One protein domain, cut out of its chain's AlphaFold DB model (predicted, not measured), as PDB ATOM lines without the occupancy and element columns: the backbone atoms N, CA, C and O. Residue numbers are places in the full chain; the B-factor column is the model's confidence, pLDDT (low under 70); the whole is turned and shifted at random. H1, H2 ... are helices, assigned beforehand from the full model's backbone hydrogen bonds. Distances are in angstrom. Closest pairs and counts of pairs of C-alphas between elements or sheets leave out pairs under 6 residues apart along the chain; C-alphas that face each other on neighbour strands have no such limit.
ATOM      1  N   LEU A  12     257.442 266.675 388.578       70.31
ATOM      2  CA  LEU A  12     256.845 267.846 389.219       70.31
ATOM      3  C   LEU A  12     257.625 268.295 390.461       70.31
ATOM      4  O   LEU A  12     257.274 269.319 391.054       70.31
ATOM      5  N   ALA A  13     258.704 267.603 390.828       67.62
ATOM      6  CA  ALA A  13     259.453 267.903 392.037       67.62
ATOM      7  C   ALA A  13     260.108 269.305 391.984       67.62
ATOM      8  O   ALA A  13     260.609 269.734 390.935       67.62
ATOM      9  N   PRO A  14     260.131 270.051 393.104       69.81
ATOM     10  CA  PRO A  14     260.895 271.288 393.194       69.81
ATOM     11  C   PRO A  14     262.395 270.995 393.047       69.81
ATOM     12  O   PRO A  14     262.958 270.182 393.770       69.81
ATOM     13  N   LYS A  15     263.080 271.686 392.132       70.44
ATOM     14  CA  LYS A  15     264.526 271.505 391.906       70.44
ATOM     15  C   LYS A  15     265.338 272.474 392.758       70.44
ATOM     16  O   LYS A  15     265.994 273.371 392.228       70.44
ATOM     17  N   LEU A  16     265.279 272.327 394.081       81.31
ATOM     18  CA  LEU A  16     266.122 273.108 394.988       81.31
ATOM     19  C   LEU A  16     267.305 272.264 395.481       81.31
ATOM     20  O   LEU A  16     267.122 271.204 396.060       81.31
ATOM     21  N   LYS A  17     268.537 272.730 395.256       83.88
ATOM     22  CA  LYS A  17     269.759 271.992 395.640       83.88
ATOM     23  C   LYS A  17     270.318 272.368 397.017       83.88
ATOM     24  O   LYS A  17     271.258 271.735 397.479       83.88
ATOM     25  N   ARG A  18     269.791 273.423 397.643       88.44
ATOM     26  CA  ARG A  18     270.274 273.962 398.925       88.44
ATOM     27  C   ARG A  18     269.106 274.354 399.830       88.44
ATOM     28  O   ARG A  18     268.073 274.743 399.291       88.44
ATOM     29  N   PRO A  19     269.257 274.345 401.164       87.69
ATOM     30  CA  PRO A  19     268.233 274.882 402.051       87.69
ATOM     31  C   PRO A  19     267.998 276.384 401.803       87.69
ATOM     32  O   PRO A  19     268.872 277.097 401.285       87.69
ATOM     33  N   LEU A  20     266.806 276.862 402.165       87.50
ATOM     34  CA  LEU A  20     266.460 278.280 402.120       87.50
ATOM     35  C   LEU A  20     267.336 279.049 403.117       87.50
ATOM     36  O   LEU A  20     267.564 278.602 404.244       87.50
ATOM     37  N   SER A  21     267.840 280.205 402.690       89.50
ATOM     38  CA  SER A  21     268.708 281.061 403.494       89.50
ATOM     39  C   SER A  21     267.945 282.264 404.032       89.50
ATOM     40  O   SER A  21     267.273 282.964 403.276       89.50
ATOM     41  N   LEU A  22     268.112 282.555 405.323       87.75
ATOM     42  CA  LEU A  22     267.579 283.763 405.969       87.75
ATOM     43  C   LEU A  22     268.160 285.061 405.390       87.75
ATOM     44  O   LEU A  22     267.560 286.119 405.509       87.75
ATOM     45  N   TRP A  23     269.325 284.990 404.751       89.19
ATOM     46  CA  TRP A  23     270.033 286.172 404.255       89.19
ATOM     47  C   TRP A  23     269.784 286.452 402.775       89.19
ATOM     48  O   TRP A  23     270.250 287.459 402.255       89.19
ATOM     49  N   ASN A  24     269.073 285.563 402.075       89.25
ATOM     50  CA  ASN A  24     268.802 285.735 400.656       89.25
ATOM     51  C   ASN A  24     267.356 286.211 400.433       89.25
ATOM     52  O   ASN A  24     266.438 285.405 400.593       89.25
ATOM     53  N   PRO A  25     267.121 287.460 399.989       86.00
ATOM     54  CA  PRO A  25     265.768 287.975 399.761       86.00
ATOM     55  C   PRO A  25     264.993 287.180 398.696       86.00
ATOM     56  O   PRO A  25     263.772 287.054 398.783       86.00
ATOM     57  N   LEU A  26     265.680 286.562 397.727       87.06
ATOM     58  CA  LEU A  26     265.032 285.715 396.717       87.06
ATOM     59  C   LEU A  26     264.429 284.441 397.320       87.06
ATOM     60  O   LEU A  26     263.453 283.913 396.789       87.06
ATOM     61  N   ASP A  27     264.985 283.949 398.430       88.75
ATOM     62  CA  ASP A  27     264.448 282.776 399.115       88.75
ATOM     63  C   ASP A  27     263.117 283.111 399.818       88.75
ATOM     64  O   ASP A  27     262.245 282.248 399.885       88.75
ATOM     65  N   TYR A  28     262.899 284.367 400.230       82.88
ATOM     66  CA  TYR A  28     261.608 284.839 400.752       82.88
ATOM     67  C   TYR A  28     260.551 284.956 399.655       82.88
ATOM     68  O   TYR A  28     259.425 284.507 399.846       82.88
ATOM     69  N   LEU A  29     260.910 285.486 398.480       80.19
ATOM     70  CA  LEU A  29     260.001 285.504 397.324       80.19
ATOM     71  C   LEU A  29     259.625 284.085 396.890       80.19
ATOM     72  O   LEU A  29     258.471 283.809 396.570       80.19
ATOM     73  N   ARG A  30     260.589 283.160 396.920       84.81
ATOM     74  CA  ARG A  30     260.328 281.743 396.665       84.81
ATOM     75  C   ARG A  30     259.414 281.135 397.723       84.81
ATOM     76  O   ARG A  30     258.528 280.373 397.359       84.81
ATOM     77  N   LEU A  31     259.620 281.454 398.999       80.88
ATOM     78  CA  LEU A  31     258.763 280.979 400.080       80.88
ATOM     79  C   LEU A  31     257.335 281.509 399.926       80.88
ATOM     80  O   LEU A  31     256.399 280.726 400.029       80.88
ATOM     81  N   LEU A  32     257.169 282.793 399.599       71.12
ATOM     82  CA  LEU A  32     255.878 283.399 399.266       71.12
ATOM     83  C   LEU A  32     255.217 282.653 398.103       71.12
ATOM     84  O   LEU A  32     254.063 282.240 398.196       71.12
ATOM     85  N   TYR A  33     255.979 282.397 397.036       73.31
ATOM     86  CA  TYR A  33     255.512 281.603 395.909       73.31
ATOM     87  C   TYR A  33     255.100 280.189 396.340       73.31
ATOM     88  O   TYR A  33     254.057 279.707 395.927       73.31
ATOM     89  N   TRP A  34     255.853 279.514 397.203       76.12
ATOM     90  CA  TRP A  34     255.458 278.198 397.705       76.12
ATOM     91  C   TRP A  34     254.209 278.256 398.576       76.12
ATOM     92  O   TRP A  34     253.335 277.420 398.410       76.12
ATOM     93  N   VAL A  35     254.068 279.242 399.456       68.25
ATOM     94  CA  VAL A  35     252.888 279.358 400.323       68.25
ATOM     95  C   VAL A  35     251.613 279.565 399.506       68.25
ATOM     96  O   VAL A  35     250.629 278.870 399.748       68.25
ATOM     97  N   PHE A  36     251.635 280.476 398.532       63.31
ATOM     98  CA  PHE A  36     250.440 280.826 397.758       63.31
ATOM     99  C   PHE A  36     250.224 279.936 396.535       63.31
ATOM    100  O   PHE A  36     249.095 279.576 396.221       63.31
ATOM    101  N   TYR A  37     251.305 279.561 395.856       59.88
ATOM    102  CA  TYR A  37     251.246 278.927 394.544       59.88
ATOM    103  C   TYR A  37     251.779 277.494 394.532       59.88
ATOM    104  O   TYR A  37     251.571 276.784 393.558       59.88
ATOM    105  N   PHE A  38     252.488 277.010 395.553       69.44
ATOM    106  CA  PHE A  38     252.975 275.627 395.531       69.44
ATOM    107  C   PHE A  38     253.193 275.048 396.934       69.44
ATOM    108  O   PHE A  38     254.332 274.734 397.304       69.44
ATOM    109  N   PRO A  39     252.125 274.895 397.742       65.19
ATOM    110  CA  PRO A  39     252.259 274.538 399.155       65.19
ATOM    111  C   PRO A  39     252.884 273.153 399.349       65.19
ATOM    112  O   PRO A  39     253.536 272.894 400.360       65.19
ATOM    113  N   GLN A  40     252.777 272.264 398.357       69.12
ATOM    114  CA  GLN A  40     253.428 270.955 398.376       69.12
ATOM    115  C   GLN A  40     254.964 271.051 398.366       69.12
ATOM    116  O   GLN A  40     255.630 270.162 398.900       69.12
ATOM    117  N   ALA A  41     255.552 272.136 397.841       77.31
ATOM    118  CA  ALA A  41     256.999 272.340 397.895       77.31
ATOM    119  C   ALA A  41     257.527 272.481 399.322       77.31
ATOM    120  O   ALA A  41     258.649 272.060 399.587       77.31
ATOM    121  N   LEU A  42     256.727 273.024 400.246       75.12
ATOM    122  CA  LEU A  42     257.099 273.117 401.659       75.12
ATOM    123  C   LEU A  42     257.243 271.733 402.286       75.12
ATOM    124  O   LEU A  42     258.177 271.499 403.048       75.12
ATOM    125  N   ARG A  43     256.349 270.803 401.939       73.56
ATOM    126  CA  ARG A  43     256.437 269.414 402.400       73.56
ATOM    127  C   ARG A  43     257.682 268.736 401.836       73.56
ATOM    128  O   ARG A  43     258.492 268.243 402.609       73.56
ATOM    129  N   TRP A  44     257.883 268.815 400.520       79.81
ATOM    130  CA  TRP A  44     259.086 268.288 399.870       79.81
ATOM    131  C   TRP A  44     260.381 268.869 400.460       79.81
ATOM    132  O   TRP A  44     261.355 268.145 400.659       79.81
ATOM    133  N   TYR A  45     260.396 270.167 400.766       81.62
ATOM    134  CA  TYR A  45     261.539 270.850 401.365       81.62
ATOM    135  C   TYR A  45     261.857 270.303 402.759       81.62
ATOM    136  O   TYR A  45     263.016 270.026 403.065       81.62
ATOM    137  N   LEU A  46     260.831 270.116 403.592       77.38
ATOM    138  CA  LEU A  46     260.989 269.522 404.917       77.38
ATOM    139  C   LEU A  46     261.426 268.057 404.849       77.38
ATOM    140  O   LEU A  46     262.266 267.652 405.644       77.38
ATOM    141  N   ASP A  47     260.928 267.288 403.884       77.12
ATOM    142  CA  ASP A  47     261.347 265.896 403.703       77.12
ATOM    143  C   ASP A  47     262.806 265.811 403.222       77.12
ATOM    144  O   ASP A  47     263.575 264.988 403.712       77.12
ATOM    145  N   SER A  48     263.217 266.703 402.316       82.44
ATOM    146  CA  SER A  48     264.558 266.681 401.708       82.44
ATOM    147  C   SER A  48     265.650 267.260 402.608       82.44
ATOM    148  O   SER A  48     266.778 266.777 402.595       82.44
ATOM    149  N   PHE A  49     265.345 268.317 403.366       82.31
ATOM    150  CA  PHE A  49     266.333 269.052 404.168       82.31
ATOM    151  C   PHE A  49     266.064 268.989 405.674       82.31
ATOM    152  O   PHE A  49     266.977 269.180 406.469       82.31
ATOM    153  N   GLY A  50     264.817 268.753 406.078       72.56
ATOM    154  CA  GLY A  50     264.361 268.803 407.467       72.56
ATOM    155  C   GLY A  50     264.297 267.447 408.169       72.56
ATOM    156  O   GLY A  50     263.717 267.388 409.245       72.56
ATOM    157  N   GLY A  51     264.874 266.377 407.615       67.69
ATOM    158  CA  GLY A  51     265.020 265.097 408.325       67.69
ATOM    159  C   GLY A  51     263.745 264.250 408.457       67.69
ATOM    160  O   GLY A  51     263.727 263.330 409.270       67.69
ATOM    161  N   GLY A  52     262.711 264.515 407.650       59.50
ATOM    162  CA  GLY A  52     261.521 263.662 407.534       59.50
ATOM    163  C   GLY A  52     260.340 264.011 408.452       59.50
ATOM    164  O   GLY A  52     260.398 264.896 409.306       59.50
ATOM    165  N   TYR A  53     259.222 263.318 408.209       54.25
ATOM    166  CA  TYR A  53     257.901 263.570 408.794       54.25
ATOM    167  C   TYR A  53     257.750 262.960 410.193       54.25
ATOM    168  O   TYR A  53     258.034 261.782 410.399       54.25
ATOM    169  N   ILE A  54     257.232 263.740 411.145       55.66
ATOM    170  CA  ILE A  54     256.965 263.279 412.514       55.66
ATOM    171  C   ILE A  54     255.481 262.893 412.626       55.66
ATOM    172  O   ILE A  54     254.628 263.678 412.197       55.66
ATOM    173  N   PRO A  55     255.143 261.713 413.183       56.66
ATOM    174  CA  PRO A  55     253.763 261.248 413.283       56.66
ATOM    175  C   PRO A  55     252.876 262.248 414.034       56.66
ATOM    176  O   PRO A  55     253.141 262.590 415.186       56.66
ATOM    177  N   GLN A  56     251.790 262.693 413.393       56.59
ATOM    178  CA  GLN A  56     250.834 263.657 413.963       56.59
ATOM    179  C   GLN A  56     250.208 263.184 415.285       56.59
ATOM    180  O   GLN A  56     249.833 264.019 416.101       56.59
ATOM    181  N   GLY A  57     250.134 261.869 415.518       58.19
ATOM    182  CA  GLY A  57     249.517 261.282 416.711       58.19
ATOM    183  C   GLY A  57     250.275 261.498 418.026       58.19
ATOM    184  O   GLY A  57     249.689 261.309 419.084       58.19
ATOM    185  N   GLU A  58     251.547 261.920 417.989       59.81
ATOM    186  CA  GLU A  58     252.370 262.133 419.196       59.81
ATOM    187  C   GLU A  58     252.810 263.592 419.413       59.81
ATOM    188  O   GLU A  58     253.641 263.879 420.289       59.81
ATOM    189  N   MET A  59     252.292 264.517 418.601       62.41
ATOM    190  CA  MET A  59     252.739 265.906 418.571       62.41
ATOM    191  C   MET A  59     252.135 266.711 419.733       62.41
ATOM    192  O   MET A  59     251.020 267.215 419.654       62.41
ATOM    193  N   ASN A  60     252.901 266.872 420.814       71.06
ATOM    194  CA  ASN A  60     252.589 267.832 421.879       71.06
ATOM    195  C   ASN A  60     253.274 269.171 421.593       71.06
ATOM    196  O   ASN A  60     254.398 269.178 421.094       71.06
ATOM    197  N   TRP A  61     252.669 270.298 421.989       65.88
ATOM    198  CA  TRP A  61     253.235 271.632 421.726       65.88
ATOM    199  C   TRP A  61     254.685 271.782 422.235       65.88
ATOM    200  O   TRP A  61     255.535 272.321 421.530       65.88
ATOM    201  N   TRP A  62     254.999 271.208 423.406       75.69
ATOM    202  CA  TRP A  62     256.357 271.139 423.960       75.69
ATOM    203  C   TRP A  62     257.328 270.347 423.074       75.69
ATOM    204  O   TRP A  62     258.470 270.762 422.883       75.69
ATOM    205  N   LYS A  63     256.881 269.213 422.510       73.31
ATOM    206  CA  LYS A  63     257.676 268.425 421.556       73.31
ATOM    207  C   LYS A  63     257.869 269.212 420.258       73.31
ATOM    208  O   LYS A  63     258.994 269.300 419.790       73.31
ATOM    209  N   GLY A  64     256.820 269.844 419.727       71.00
ATOM    210  CA  GLY A  64     256.896 270.699 418.535       71.00
ATOM    211  C   GLY A  64     257.898 271.848 418.693       71.00
ATOM    212  O   GLY A  64     258.700 272.102 417.796       71.00
ATOM    213  N   TRP A  65     257.921 272.490 419.864       74.62
ATOM    214  CA  TRP A  65     258.891 273.542 420.167       74.62
ATOM    215  C   TRP A  65     260.323 273.006 420.266       74.62
ATOM    216  O   TRP A  65     261.245 273.584 419.692       74.62
ATOM    217  N   LYS A  66     260.517 271.870 420.944       80.25
ATOM    218  CA  LYS A  66     261.825 271.210 421.048       80.25
ATOM    219  C   LYS A  66     262.368 270.796 419.673       80.25
ATOM    220  O   LYS A  66     263.534 271.033 419.379       80.25
ATOM    221  N   LEU A  67     261.505 270.288 418.798       71.69
ATOM    222  CA  LEU A  67     261.847 269.924 417.421       71.69
ATOM    223  C   LEU A  67     262.275 271.131 416.582       71.69
ATOM    224  O   LEU A  67     263.263 271.063 415.853       71.69
ATOM    225  N   LEU A  68     261.582 272.263 416.731       73.12
ATOM    226  CA  LEU A  68     261.990 273.527 416.119       73.12
ATOM    227  C   LEU A  68     263.355 274.006 416.625       73.12
ATOM    228  O   LEU A  68     264.096 274.628 415.870       73.12
ATOM    229  N   GLN A  69     263.705 273.745 417.885       77.69
ATOM    230  CA  GLN A  69     265.022 274.099 418.417       77.69
ATOM    231  C   GLN A  69     266.130 273.189 417.879       77.69
ATOM    232  O   GLN A  69     267.209 273.682 417.548       77.69
ATOM    233  N   GLU A  70     265.859 271.890 417.772       81.69
ATOM    234  CA  GLU A  70     266.821 270.877 417.329       81.69
ATOM    235  C   GLU A  70     267.085 270.944 415.819       81.69
ATOM    236  O   GLU A  70     268.214 270.743 415.369       81.69
ATOM    237  N   ASN A  71     266.069 271.274 415.019       81.56
ATOM    238  CA  ASN A  71     266.165 271.247 413.568       81.56
ATOM    239  C   ASN A  71     266.332 272.646 412.965       81.56
ATOM    240  O   ASN A  71     265.375 273.406 412.787       81.56
ATOM    241  N   ILE A  72     267.568 272.967 412.577       84.19
ATOM    242  CA  ILE A  72     267.916 274.291 412.052       84.19
ATOM    243  C   ILE A  72     267.149 274.657 410.772       84.19
ATOM    244  O   ILE A  72     266.841 275.827 410.556       84.19
ATOM    245  N   VAL A  73     266.794 273.672 409.941       84.56
ATOM    246  CA  VAL A  73     266.062 273.890 408.686       84.56
ATOM    247  C   VAL A  73     264.610 274.264 408.967       84.56
ATOM    248  O   VAL A  73     264.102 275.222 408.382       84.56
ATOM    249  N   GLN A  74     263.959 273.553 409.891       80.94
ATOM    250  CA  GLN A  74     262.596 273.864 410.327       80.94
ATOM    251  C   GLN A  74     262.528 275.221 411.029       80.94
ATOM    252  O   GLN A  74     261.638 276.020 410.734       80.94
ATOM    253  N   ARG A  75     263.506 275.523 411.889       82.62
ATOM    254  CA  ARG A  75     263.622 276.823 412.555       82.62
ATOM    255  C   ARG A  75     263.747 277.968 411.564       82.62
ATOM    256  O   ARG A  75     263.040 278.964 411.677       82.62
ATOM    257  N   ASN A  76     264.642 277.827 410.589       88.25
ATOM    258  CA  ASN A  76     264.861 278.859 409.584       88.25
ATOM    259  C   ASN A  76     263.606 279.060 408.735       88.25
ATOM    260  O   ASN A  76     263.221 280.201 408.509       88.25
ATOM    261  N   LEU A  77     262.929 277.980 408.332       85.69
ATOM    262  CA  LEU A  77     261.672 278.066 407.590       85.69
ATOM    263  C   LEU A  77     260.580 278.795 408.387       85.69
ATOM    264  O   LEU A  77     259.886 279.654 407.849       85.69
ATOM    265  N   PHE A  78     260.454 278.478 409.675       82.38
ATOM    266  CA  PHE A  78     259.509 279.130 410.578       82.38
ATOM    267  C   PHE A  78     259.798 280.628 410.735       82.38
ATOM    268  O   PHE A  78     258.897 281.451 410.586       82.38
ATOM    269  N   LEU A  79     261.064 280.995 410.962       83.75
ATOM    270  CA  LEU A  79     261.494 282.394 411.051       83.75
ATOM    271  C   LEU A  79     261.271 283.146 409.737       83.75
ATOM    272  O   LEU A  79     260.811 284.286 409.758       83.75
ATOM    273  N   GLN A  80     261.560 282.515 408.595       85.00
ATOM    274  CA  GLN A  80     261.277 283.099 407.287       85.00
ATOM    275  C   GLN A  80     259.783 283.350 407.108       85.00
ATOM    276  O   GLN A  80     259.420 284.437 406.678       85.00
ATOM    277  N   GLY A  81     258.930 282.388 407.476       80.88
ATOM    278  CA  GLY A  81     257.477 282.537 407.435       80.88
ATOM    279  C   GLY A  81     256.978 283.700 408.291       80.88
ATOM    280  O   GLY A  81     256.212 284.525 407.807       80.88
ATOM    281  N   LEU A  82     257.466 283.820 409.529       80.19
ATOM    282  CA  LEU A  82     257.089 284.902 410.445       80.19
ATOM    283  C   LEU A  82     257.495 286.276 409.891       80.19
ATOM    284  O   LEU A  82     256.673 287.190 409.824       80.19
ATOM    285  N   LEU A  83     258.744 286.409 409.436       84.19
ATOM    286  CA  LEU A  83     259.227 287.633 408.794       84.19
ATOM    287  C   LEU A  83     258.408 287.976 407.548       84.19
ATOM    288  O   LEU A  83     258.057 289.136 407.347       84.19
ATOM    289  N   LEU A  84     258.069 286.972 406.739       82.19
ATOM    290  CA  LEU A  84     257.250 287.141 405.546       82.19
ATOM    291  C   LEU A  84     255.862 287.684 405.901       82.19
ATOM    292  O   LEU A  84     255.412 288.621 405.248       82.19
ATOM    293  N   THR A  85     255.207 287.160 406.942       75.12
ATOM    294  CA  THR A  85     253.903 287.657 407.408       75.12
ATOM    295  C   THR A  85     253.971 289.140 407.767       75.12
ATOM    296  O   THR A  85     253.138 289.923 407.310       75.12
ATOM    297  N   ILE A  86     254.982 289.542 408.545       78.69
ATOM    298  CA  ILE A  86     255.154 290.937 408.973       78.69
ATOM    299  C   ILE A  86     255.418 291.836 407.760       78.69
ATOM    300  O   ILE A  86     254.700 292.810 407.543       78.69
ATOM    301  N   ILE A  87     256.418 291.496 406.942       80.81
ATOM    302  CA  ILE A  87     256.843 292.320 405.802       80.81
ATOM    303  C   ILE A  87     255.717 292.450 404.776       80.81
ATOM    304  O   ILE A  87     255.437 293.553 404.322       80.81
ATOM    305  N   THR A  88     255.045 291.350 404.431       74.75
ATOM    306  CA  THR A  88     253.978 291.363 403.418       74.75
ATOM    307  C   THR A  88     252.809 292.235 403.870       74.75
ATOM    308  O   THR A  88     252.320 293.044 403.087       74.75
ATOM    309  N   SER A  89     252.422 292.152 405.146       76.12
ATOM    310  CA  SER A  89     251.349 292.981 405.711       76.12
ATOM    311  C   SER A  89     251.702 294.474 405.678       76.12
ATOM    312  O   SER A  89     250.877 295.298 405.284       76.12
ATOM    313  N   LEU A  90     252.946 294.831 406.018       79.25
ATOM    314  CA  LEU A  90     253.425 296.216 405.965       79.25
ATOM    315  C   LEU A  90     253.523 296.748 404.531       79.25
ATOM    316  O   LEU A  90     253.119 297.879 404.275       79.25
ATOM    317  N   VAL A  91     254.033 295.946 403.591       76.12
ATOM    318  CA  VAL A  91     254.177 296.339 402.180       76.12
ATOM    319  C   VAL A  91     252.814 296.548 401.533       76.12
ATOM    320  O   VAL A  91     252.609 297.576 400.894       76.12
ATOM    321  N   ILE A  92     251.867 295.622 401.721       73.38
ATOM    322  CA  ILE A  92     250.512 295.774 401.176       73.38
ATOM    323  C   ILE A  92     249.841 297.007 401.781       73.38
ATOM    324  O   ILE A  92     249.258 297.796 401.041       73.38
ATOM    325  N   SER A  93     249.985 297.223 403.092       72.06
ATOM    326  CA  SER A  93     249.472 298.430 403.742       72.06
ATOM    327  C   SER A  93     250.092 299.694 403.132       72.06
ATOM    328  O   SER A  93     249.379 300.585 402.690       72.06
ATOM    329  N   GLY A  94     251.416 299.757 402.984       73.56
ATOM    330  CA  GLY A  94     252.074 300.896 402.336       73.56
ATOM    331  C   GLY A  94     251.583 301.150 400.903       73.56
ATOM    332  O   GLY A  94     251.358 302.299 400.523       73.56
ATOM    333  N   ILE A  95     251.350 300.089 400.120       71.38
ATOM    334  CA  ILE A  95     250.804 300.197 398.758       71.38
ATOM    335  C   ILE A  95     249.378 300.751 398.793       71.38
ATOM    336  O   ILE A  95     249.077 301.701 398.075       71.38
ATOM    337  N   LEU A  96     248.503 300.216 399.643       68.12
ATOM    338  CA  LEU A  96     247.125 300.692 399.771       68.12
ATOM    339  C   LEU A  96     247.070 302.170 400.186       68.12
ATOM    340  O   LEU A  96     246.303 302.941 399.608       68.12
ATOM    341  N   GLN A  97     247.952 302.596 401.094       77.25
ATOM    342  CA  GLN A  97     248.058 303.999 401.489       77.25
ATOM    343  C   GLN A  97     248.496 304.889 400.319       77.25
ATOM    344  O   GLN A  97     247.996 306.004 400.174       77.25
ATOM    345  N   SER A  98     249.375 304.393 399.439       75.88
ATOM    346  CA  SER A  98     249.789 305.132 398.236       75.88
ATOM    347  C   SER A  98     248.667 305.292 397.199       75.88
ATOM    348  O   SER A  98     248.697 306.232 396.411       75.88
ATOM    349  N   ILE A  99     247.636 304.438 397.248       83.06
ATOM    350  CA  ILE A  99     246.421 304.517 396.415       83.06
ATOM    351  C   ILE A  99     245.316 305.339 397.125       83.06
ATOM    352  O   ILE A  99     244.157 305.324 396.730       83.06
ATOM    353  N   SER A 100     245.672 306.125 398.150       83.94
ATOM    354  CA  SER A 100     244.758 306.978 398.935       83.94
ATOM    355  C   SER A 100     243.710 306.225 399.767       83.94
ATOM    356  O   SER A 100     242.693 306.804 400.146       83.94
ATOM    357  N   VAL A 101     243.956 304.955 400.100       76.31
ATOM    358  CA  VAL A 101     243.152 304.231 401.098       76.31
ATOM    359  C   VAL A 101     243.629 304.633 402.497       76.31
ATOM    360  O   VAL A 101     244.820 304.557 402.800       76.31
ATOM    361  N   SER A 102     242.715 305.065 403.367       74.19
ATOM    362  CA  SER A 102     243.027 305.376 404.766       74.19
ATOM    363  C   SER A 102     243.329 304.095 405.543       74.19
ATOM    364  O   SER A 102     242.486 303.202 405.608       74.19
ATOM    365  N   ILE A 103     244.518 304.001 406.145       71.81
ATOM    366  CA  ILE A 103     244.947 302.810 406.889       71.81
ATOM    367  C   ILE A 103     245.136 303.128 408.359       71.81
ATOM    368  O   ILE A 103     245.921 303.999 408.740       71.81
ATOM    369  N   VAL A 104     244.464 302.336 409.188       77.62
ATOM    370  CA  VAL A 104     244.609 302.359 410.637       77.62
ATOM    371  C   VAL A 104     245.763 301.435 411.034       77.62
ATOM    372  O   VAL A 104     245.609 300.219 411.155       77.62
ATOM    373  N   TRP A 105     246.948 302.008 411.255       75.94
ATOM    374  CA  TRP A 105     248.168 301.254 411.590       75.94
ATOM    375  C   TRP A 105     248.065 300.424 412.876       75.94
ATOM    376  O   TRP A 105     248.711 299.381 412.987       75.94
ATOM    377  N   SER A 106     247.231 300.840 413.835       68.75
ATOM    378  CA  SER A 106     246.947 300.038 415.032       68.75
ATOM    379  C   SER A 106     246.208 298.738 414.693       68.75
ATOM    380  O   SER A 106     246.518 297.701 415.277       68.75
ATOM    381  N   GLY A 107     245.307 298.761 413.703       69.31
ATOM    382  CA  GLY A 107     244.627 297.574 413.179       69.31
ATOM    383  C   GLY A 107     245.587 296.622 412.464       69.31
ATOM    384  O   GLY A 107     245.556 295.418 412.714       69.31
ATOM    385  N   VAL A 108     246.514 297.161 411.662       70.31
ATOM    386  CA  VAL A 108     247.583 296.379 411.009       70.31
ATOM    387  C   VAL A 108     248.456 295.676 412.049       70.31
ATOM    388  O   VAL A 108     248.675 294.468 411.968       70.31
ATOM    389  N   GLY A 109     248.923 296.414 413.061       71.19
ATOM    390  CA  GLY A 109     249.747 295.862 414.137       71.19
ATOM    391  C   GLY A 109     249.029 294.760 414.919       71.19
ATOM    392  O   GLY A 109     249.611 293.704 415.174       71.19
ATOM    393  N   PHE A 110     247.751 294.969 415.240       69.31
ATOM    394  CA  PHE A 110     246.928 293.965 415.909       69.31
ATOM    395  C   PHE A 110     246.723 292.713 415.045       69.31
ATOM    396  O   PHE A 110     246.922 291.596 415.523       69.31
ATOM    397  N   GLY A 111     246.395 292.877 413.761       67.56
ATOM    398  CA  GLY A 111     246.190 291.755 412.848       67.56
ATOM    399  C   GLY A 111     247.455 290.927 412.623       67.56
ATOM    400  O   GLY A 111     247.390 289.696 412.639       67.56
ATOM    401  N   ILE A 112     248.621 291.576 412.531       73.25
ATOM    402  CA  ILE A 112     249.921 290.892 412.514       73.25
ATOM    403  C   ILE A 112     250.118 290.094 413.807       73.25
ATOM    404  O   ILE A 112     250.477 288.918 413.742       73.25
ATOM    405  N   ALA A 113     249.870 290.691 414.977       70.94
ATOM    406  CA  ALA A 113     250.062 290.022 416.263       70.94
ATOM    407  C   ALA A 113     249.178 288.770 416.401       70.94
ATOM    408  O   ALA A 113     249.674 287.700 416.760       70.94
ATOM    409  N   VAL A 114     247.894 288.873 416.048       66.62
ATOM    410  CA  VAL A 114     246.943 287.749 416.075       66.62
ATOM    411  C   VAL A 114     247.305 286.683 415.036       66.62
ATOM    412  O   VAL A 114     247.286 285.485 415.335       66.62
ATOM    413  N   GLY A 115     247.677 287.090 413.823       65.94
ATOM    414  CA  GLY A 115     248.089 286.186 412.750       65.94
ATOM    415  C   GLY A 115     249.355 285.400 413.075       65.94
ATOM    416  O   GLY A 115     249.420 284.192 412.857       65.94
ATOM    417  N   VAL A 116     250.345 286.070 413.664       71.50
ATOM    418  CA  VAL A 116     251.564 285.424 414.150       71.50
ATOM    419  C   VAL A 116     251.227 284.483 415.301       71.50
ATOM    420  O   VAL A 116     251.576 283.312 415.217       71.50
ATOM    421  N   ALA A 117     250.501 284.930 416.330       69.94
ATOM    422  CA  ALA A 117     250.161 284.090 417.482       69.94
ATOM    423  C   ALA A 117     249.422 282.807 417.066       69.94
ATOM    424  O   ALA A 117     249.850 281.706 417.410       69.94
ATOM    425  N   SER A 118     248.371 282.942 416.253       62.41
ATOM    426  CA  SER A 118     247.621 281.800 415.725       62.41
ATOM    427  C   SER A 118     248.488 280.901 414.838       62.41
ATOM    428  O   SER A 118     248.475 279.682 414.992       62.41
ATOM    429  N   GLY A 119     249.316 281.486 413.975       63.00
ATOM    430  CA  GLY A 119     250.287 280.782 413.149       63.00
ATOM    431  C   GLY A 119     251.279 279.918 413.929       63.00
ATOM    432  O   GLY A 119     251.516 278.762 413.573       63.00
ATOM    433  N   ILE A 120     251.825 280.463 415.017       65.12
ATOM    434  CA  ILE A 120     252.729 279.750 415.925       65.12
ATOM    435  C   ILE A 120     251.989 278.576 416.562       65.12
ATOM    436  O   ILE A 120     252.475 277.448 416.502       65.12
ATOM    437  N   THR A 121     250.796 278.811 417.114       64.75
ATOM    438  CA  THR A 121     249.987 277.757 417.734       64.75
ATOM    439  C   THR A 121     249.691 276.640 416.733       64.75
ATOM    440  O   THR A 121     250.043 275.488 416.979       64.75
ATOM    441  N   PHE A 122     249.139 276.958 415.561       59.97
ATOM    442  CA  PHE A 122     248.827 275.959 414.535       59.97
ATOM    443  C   PHE A 122     250.074 275.231 414.015       59.97
ATOM    444  O   PHE A 122     250.019 274.023 413.783       59.97
ATOM    445  N   GLY A 123     251.209 275.919 413.871       61.38
ATOM    446  CA  GLY A 123     252.470 275.306 413.445       61.38
ATOM    447  C   GLY A 123     253.064 274.333 414.445       61.38
ATOM    448  O   GLY A 123     253.628 273.316 414.045       61.38
ATOM    449  N   LEU A 124     252.893 274.605 415.737       62.75
ATOM    450  CA  LEU A 124     253.335 273.708 416.801       62.75
ATOM    451  C   LEU A 124     252.444 272.468 416.926       62.75
ATOM    452  O   LEU A 124     252.950 271.403 417.273       62.75
ATOM    453  N   PHE A 125     251.148 272.584 416.619       57.59
ATOM    454  CA  PHE A 125     250.202 271.464 416.680       57.59
ATOM    455  C   PHE A 125     250.206 270.592 415.419       57.59
ATOM    456  O   PHE A 125     250.234 269.368 415.511       57.59
ATOM    457  N   PHE A 126     250.191 271.201 414.233       57.81
ATOM    458  CA  PHE A 126     250.005 270.484 412.965       57.81
ATOM    459  C   PHE A 126     251.286 270.345 412.130       57.81
ATOM    460  O   PHE A 126     251.264 269.696 411.077       57.81
ATOM    461  N   GLY A 127     252.400 270.913 412.601       63.53
ATOM    462  CA  GLY A 127     253.707 270.887 411.951       63.53
ATOM    463  C   GLY A 127     254.061 272.197 411.239       63.53
ATOM    464  O   GLY A 127     253.195 272.948 410.786       63.53
ATOM    465  N   VAL A 128     255.368 272.447 411.109       59.47
ATOM    466  CA  VAL A 128     255.935 273.732 410.661       59.47
ATOM    467  C   VAL A 128     255.449 274.149 409.273       59.47
ATOM    468  O   VAL A 128     255.152 275.321 409.069       59.47
ATOM    469  N   SER A 129     255.296 273.217 408.327       58.38
ATOM    470  CA  SER A 129     254.784 273.537 406.984       58.38
ATOM    471  C   SER A 129     253.357 274.082 407.024       58.38
ATOM    472  O   SER A 129     253.091 275.139 406.457       58.38
ATOM    473  N   LYS A 130     252.449 273.392 407.724       63.12
ATOM    474  CA  LYS A 130     251.050 273.817 407.878       63.12
ATOM    475  C   LYS A 130     250.948 275.115 408.679       63.12
ATOM    476  O   LYS A 130     250.168 275.986 408.313       63.12
ATOM    477  N   GLY A 131     251.777 275.261 409.711       61.50
ATOM    478  CA  GLY A 131     251.890 276.478 410.510       61.50
ATOM    479  C   GLY A 131     252.298 277.701 409.718       61.50
ATOM    480  O   GLY A 131     251.635 278.721 409.814       61.50
ATOM    481  N   VAL A 132     253.359 277.590 408.911       57.62
ATOM    482  CA  VAL A 132     253.860 278.692 408.076       57.62
ATOM    483  C   VAL A 132     252.831 279.091 407.021       57.62
ATOM    484  O   VAL A 132     252.620 280.276 406.790       57.62
ATOM    485  N   ILE A 133     252.148 278.119 406.407       60.94
ATOM    486  CA  ILE A 133     251.066 278.421 405.459       60.94
ATOM    487  C   ILE A 133     249.941 279.171 406.179       60.94
ATOM    488  O   ILE A 133     249.528 280.239 405.735       60.94
ATOM    489  N   PHE A 134     249.478 278.645 407.315       60.28
ATOM    490  CA  PHE A 134     248.391 279.250 408.076       60.28
ATOM    491  C   PHE A 134     248.759 280.636 408.623       60.28
ATOM    492  O   PHE A 134     247.947 281.549 408.554       60.28
ATOM    493  N   SER A 135     249.984 280.828 409.119       62.81
ATOM    494  CA  SER A 135     250.450 282.096 409.689       62.81
ATOM    495  C   SER A 135     250.549 283.202 408.644       62.81
ATOM    496  O   SER A 135     250.164 284.340 408.909       62.81
ATOM    497  N   VAL A 136     251.066 282.881 407.457       56.88
ATOM    498  CA  VAL A 136     251.204 283.835 406.354       56.88
ATOM    499  C   VAL A 136     249.832 284.204 405.808       56.88
ATOM    500  O   VAL A 136     249.540 285.388 405.682       56.88
ATOM    501  N   VAL A 137     248.967 283.219 405.552       59.97
ATOM    502  CA  VAL A 137     247.618 283.466 405.028       59.97
ATOM    503  C   VAL A 137     246.792 284.248 406.050       59.97
ATOM    504  O   VAL A 137     246.393 285.378 405.783       59.97
ATOM    505  N   THR A 138     246.592 283.708 407.251       57.44
ATOM    506  CA  THR A 138     245.741 284.334 408.272       57.44
ATOM    507  C   THR A 138     246.279 285.696 408.704       57.44
ATOM    508  O   THR A 138     245.499 286.630 408.850       57.44
ATOM    509  N   GLY A 139     247.597 285.851 408.861       56.94
ATOM    510  CA  GLY A 139     248.183 287.132 409.251       56.94
ATOM    511  C   GLY A 139     248.027 288.223 408.201       56.94
ATOM    512  O   GLY A 139     247.690 289.347 408.563       56.94
ATOM    513  N   VAL A 140     248.176 287.890 406.915       56.53
ATOM    514  CA  VAL A 140     247.916 288.849 405.833       56.53
ATOM    515  C   VAL A 140     246.430 289.203 405.779       56.53
ATOM    516  O   VAL A 140     246.098 290.375 405.696       56.53
ATOM    517  N   PHE A 141     245.516 288.235 405.891       57.53
ATOM    518  CA  PHE A 141     244.078 288.508 405.773       57.53
ATOM    519  C   PHE A 141     243.476 289.231 406.984       57.53
ATOM    520  O   PHE A 141     242.733 290.193 406.813       57.53
ATOM    521  N   VAL A 142     243.805 288.826 408.212       56.00
ATOM    522  CA  VAL A 142     243.338 289.511 409.433       56.00
ATOM    523  C   VAL A 142     243.992 290.888 409.543       56.00
ATOM    524  O   VAL A 142     243.319 291.874 409.844       56.00
ATOM    525  N   GLY A 143     245.278 290.968 409.199       53.06
ATOM    526  CA  GLY A 143     246.018 292.212 409.035       53.06
ATOM    527  C   GLY A 143     245.583 293.063 407.844       53.06
ATOM    528  O   GLY A 143     246.195 294.106 407.680       53.06
ATOM    529  N   LEU A 144     244.567 292.651 407.066       51.72
ATOM    530  CA  LEU A 144     243.864 293.412 406.014       51.72
ATOM    531  C   LEU A 144     242.363 293.637 406.316       51.72
ATOM    532  O   LEU A 144     241.725 294.469 405.676       51.72
ATOM    533  N   GLY A 145     241.782 292.919 407.285       48.62
ATOM    534  CA  GLY A 145     240.359 293.006 407.645       48.62
ATOM    535  C   GLY A 145     240.031 294.048 408.720       48.62
ATOM    536  O   GLY A 145     238.913 294.548 408.768       48.62
ATOM    537  N   GLY A 146     241.000 294.440 409.553       48.47
ATOM    538  CA  GLY A 146     240.835 295.488 410.576       48.47
ATOM    539  C   GLY A 146     240.790 296.939 410.056       48.47
ATOM    540  O   GLY A 146     241.192 297.841 410.784       48.47
ATOM    541  N   PHE A 147     240.388 297.168 408.799       44.75
ATOM    542  CA  PHE A 147     240.624 298.413 408.037       44.75
ATOM    543  C   PHE A 147     239.418 299.338 407.999       44.75
ATOM    544  O   PHE A 147     239.506 300.434 407.455       44.75
ATOM    545  N   VAL A 148     238.302 298.911 408.575       40.25
ATOM    546  CA  VAL A 148     237.100 299.728 408.635       40.25
ATOM    547  C   VAL A 148     236.970 300.234 410.063       40.25
ATOM    548  O   VAL A 148     236.864 299.449 411.006       40.25
ATOM    549  N   GLU A 149     237.073 301.555 410.215       39.66
ATOM    550  CA  GLU A 149     236.861 302.268 411.470       39.66
ATOM    551  C   GLU A 149     235.502 301.899 412.066       39.66
ATOM    552  O   GLU A 149     234.480 302.459 411.689       39.66
ATOM    553  N   THR A 150     235.479 301.033 413.072       39.31
ATOM    554  CA  THR A 150     234.504 301.189 414.150       39.31
ATOM    555  C   THR A 150     235.210 300.967 415.472       39.31
ATOM    556  O   THR A 150     235.678 299.880 415.805       39.31
TER     557      THR A 150
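What this domain is: This is residues 12 to 150 of the 326 residues of an uncharacterized protein of Rivularia sp. PCC 7116 (UniProt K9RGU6). Three long helices, H4, H5 and H6, run side by side as a bundle, with H1 crossing over H4 and H6 on one side. The short helices H2 and H3 sit at the end of this bundle where H4 and H6 begin and H5 ends, while residues 95 to 100, of which 95 to 98 belong to H4, stick out at the opposite end. The printed part has 139 residues with six named helices, H1 to H6 in that order, and no named strand; the class is all helix. The whole is compact, with a radius of gyration of the C-alphas of 15.8 A and spans of 47 by 32 by 25 A.

How they stand to each other: Start at Leu 12; residues 12 to 24 hold no named element. Next find H1, residues 25 to 37, and H2, residues 40 to 49, which touch only at the corner, their closest C-alphas being those of Trp 34 and Ala 41 at 6.1 A. H3, residues 61 to 70, is apart from both. H4, residues 72 to 98, is the hub, touching five helices. Look at Tyr 28 and Gln 80, whose C-alphas, 6.8 A apart, are the closest of H1 and H4; these helices stand about perpendicular, at 85 degrees. H5, residues 105 to 126, forms a helical hairpin with H4, at a shallow tilt of 25 degrees, with the C-alphas of Ile 86 and Ile 112 closest at 6.3 A. H3 touches H5 through residues 124 to 125 of H5 alone, the closest C-alphas being those of Gly 64 and Leu 124 at 5.0 A. H6, residues 128 to 145, forms a second helical hairpin with H5, and the C-alphas of Gly 123 and Gly 131 come to 3.2 A, their closest. H6 and H4 touch and run the same way at a shallow tilt of 15 degrees, closest at the C-alphas of Thr 85 and Val 136, 4.8 A. H2, H4, H5 and H6 are an up and down bundle, each running against the one before it, though H2 and H6 only just touch, with 3 pairs of C-alphas within 8 A. In the six helices every O i to N i+4 pair is within hydrogen-bond range.

Where its parts are: Find C-alpha 25 at (265.768, 287.975, 399.761), where H1 begins; it measures 17.9 A. H2 and H3 measure 14.3 A each. From C-alpha 72 at (267.916, 274.291, 412.052), H4 runs 38.3 A; H5 then runs 30.9 A. H6 runs 25.0 A to C-alpha 145 at (240.359, 293.006, 407.645).

The domain as a whole: The C-alphas of Glu 58 and Ser 100, 49.8 A apart, are the two farthest apart. The printed part has no cut, and the link from H2 to H3 is long. Confidence is low, under 70, in 59 residues, among them 51 to 59 and 117 to 150.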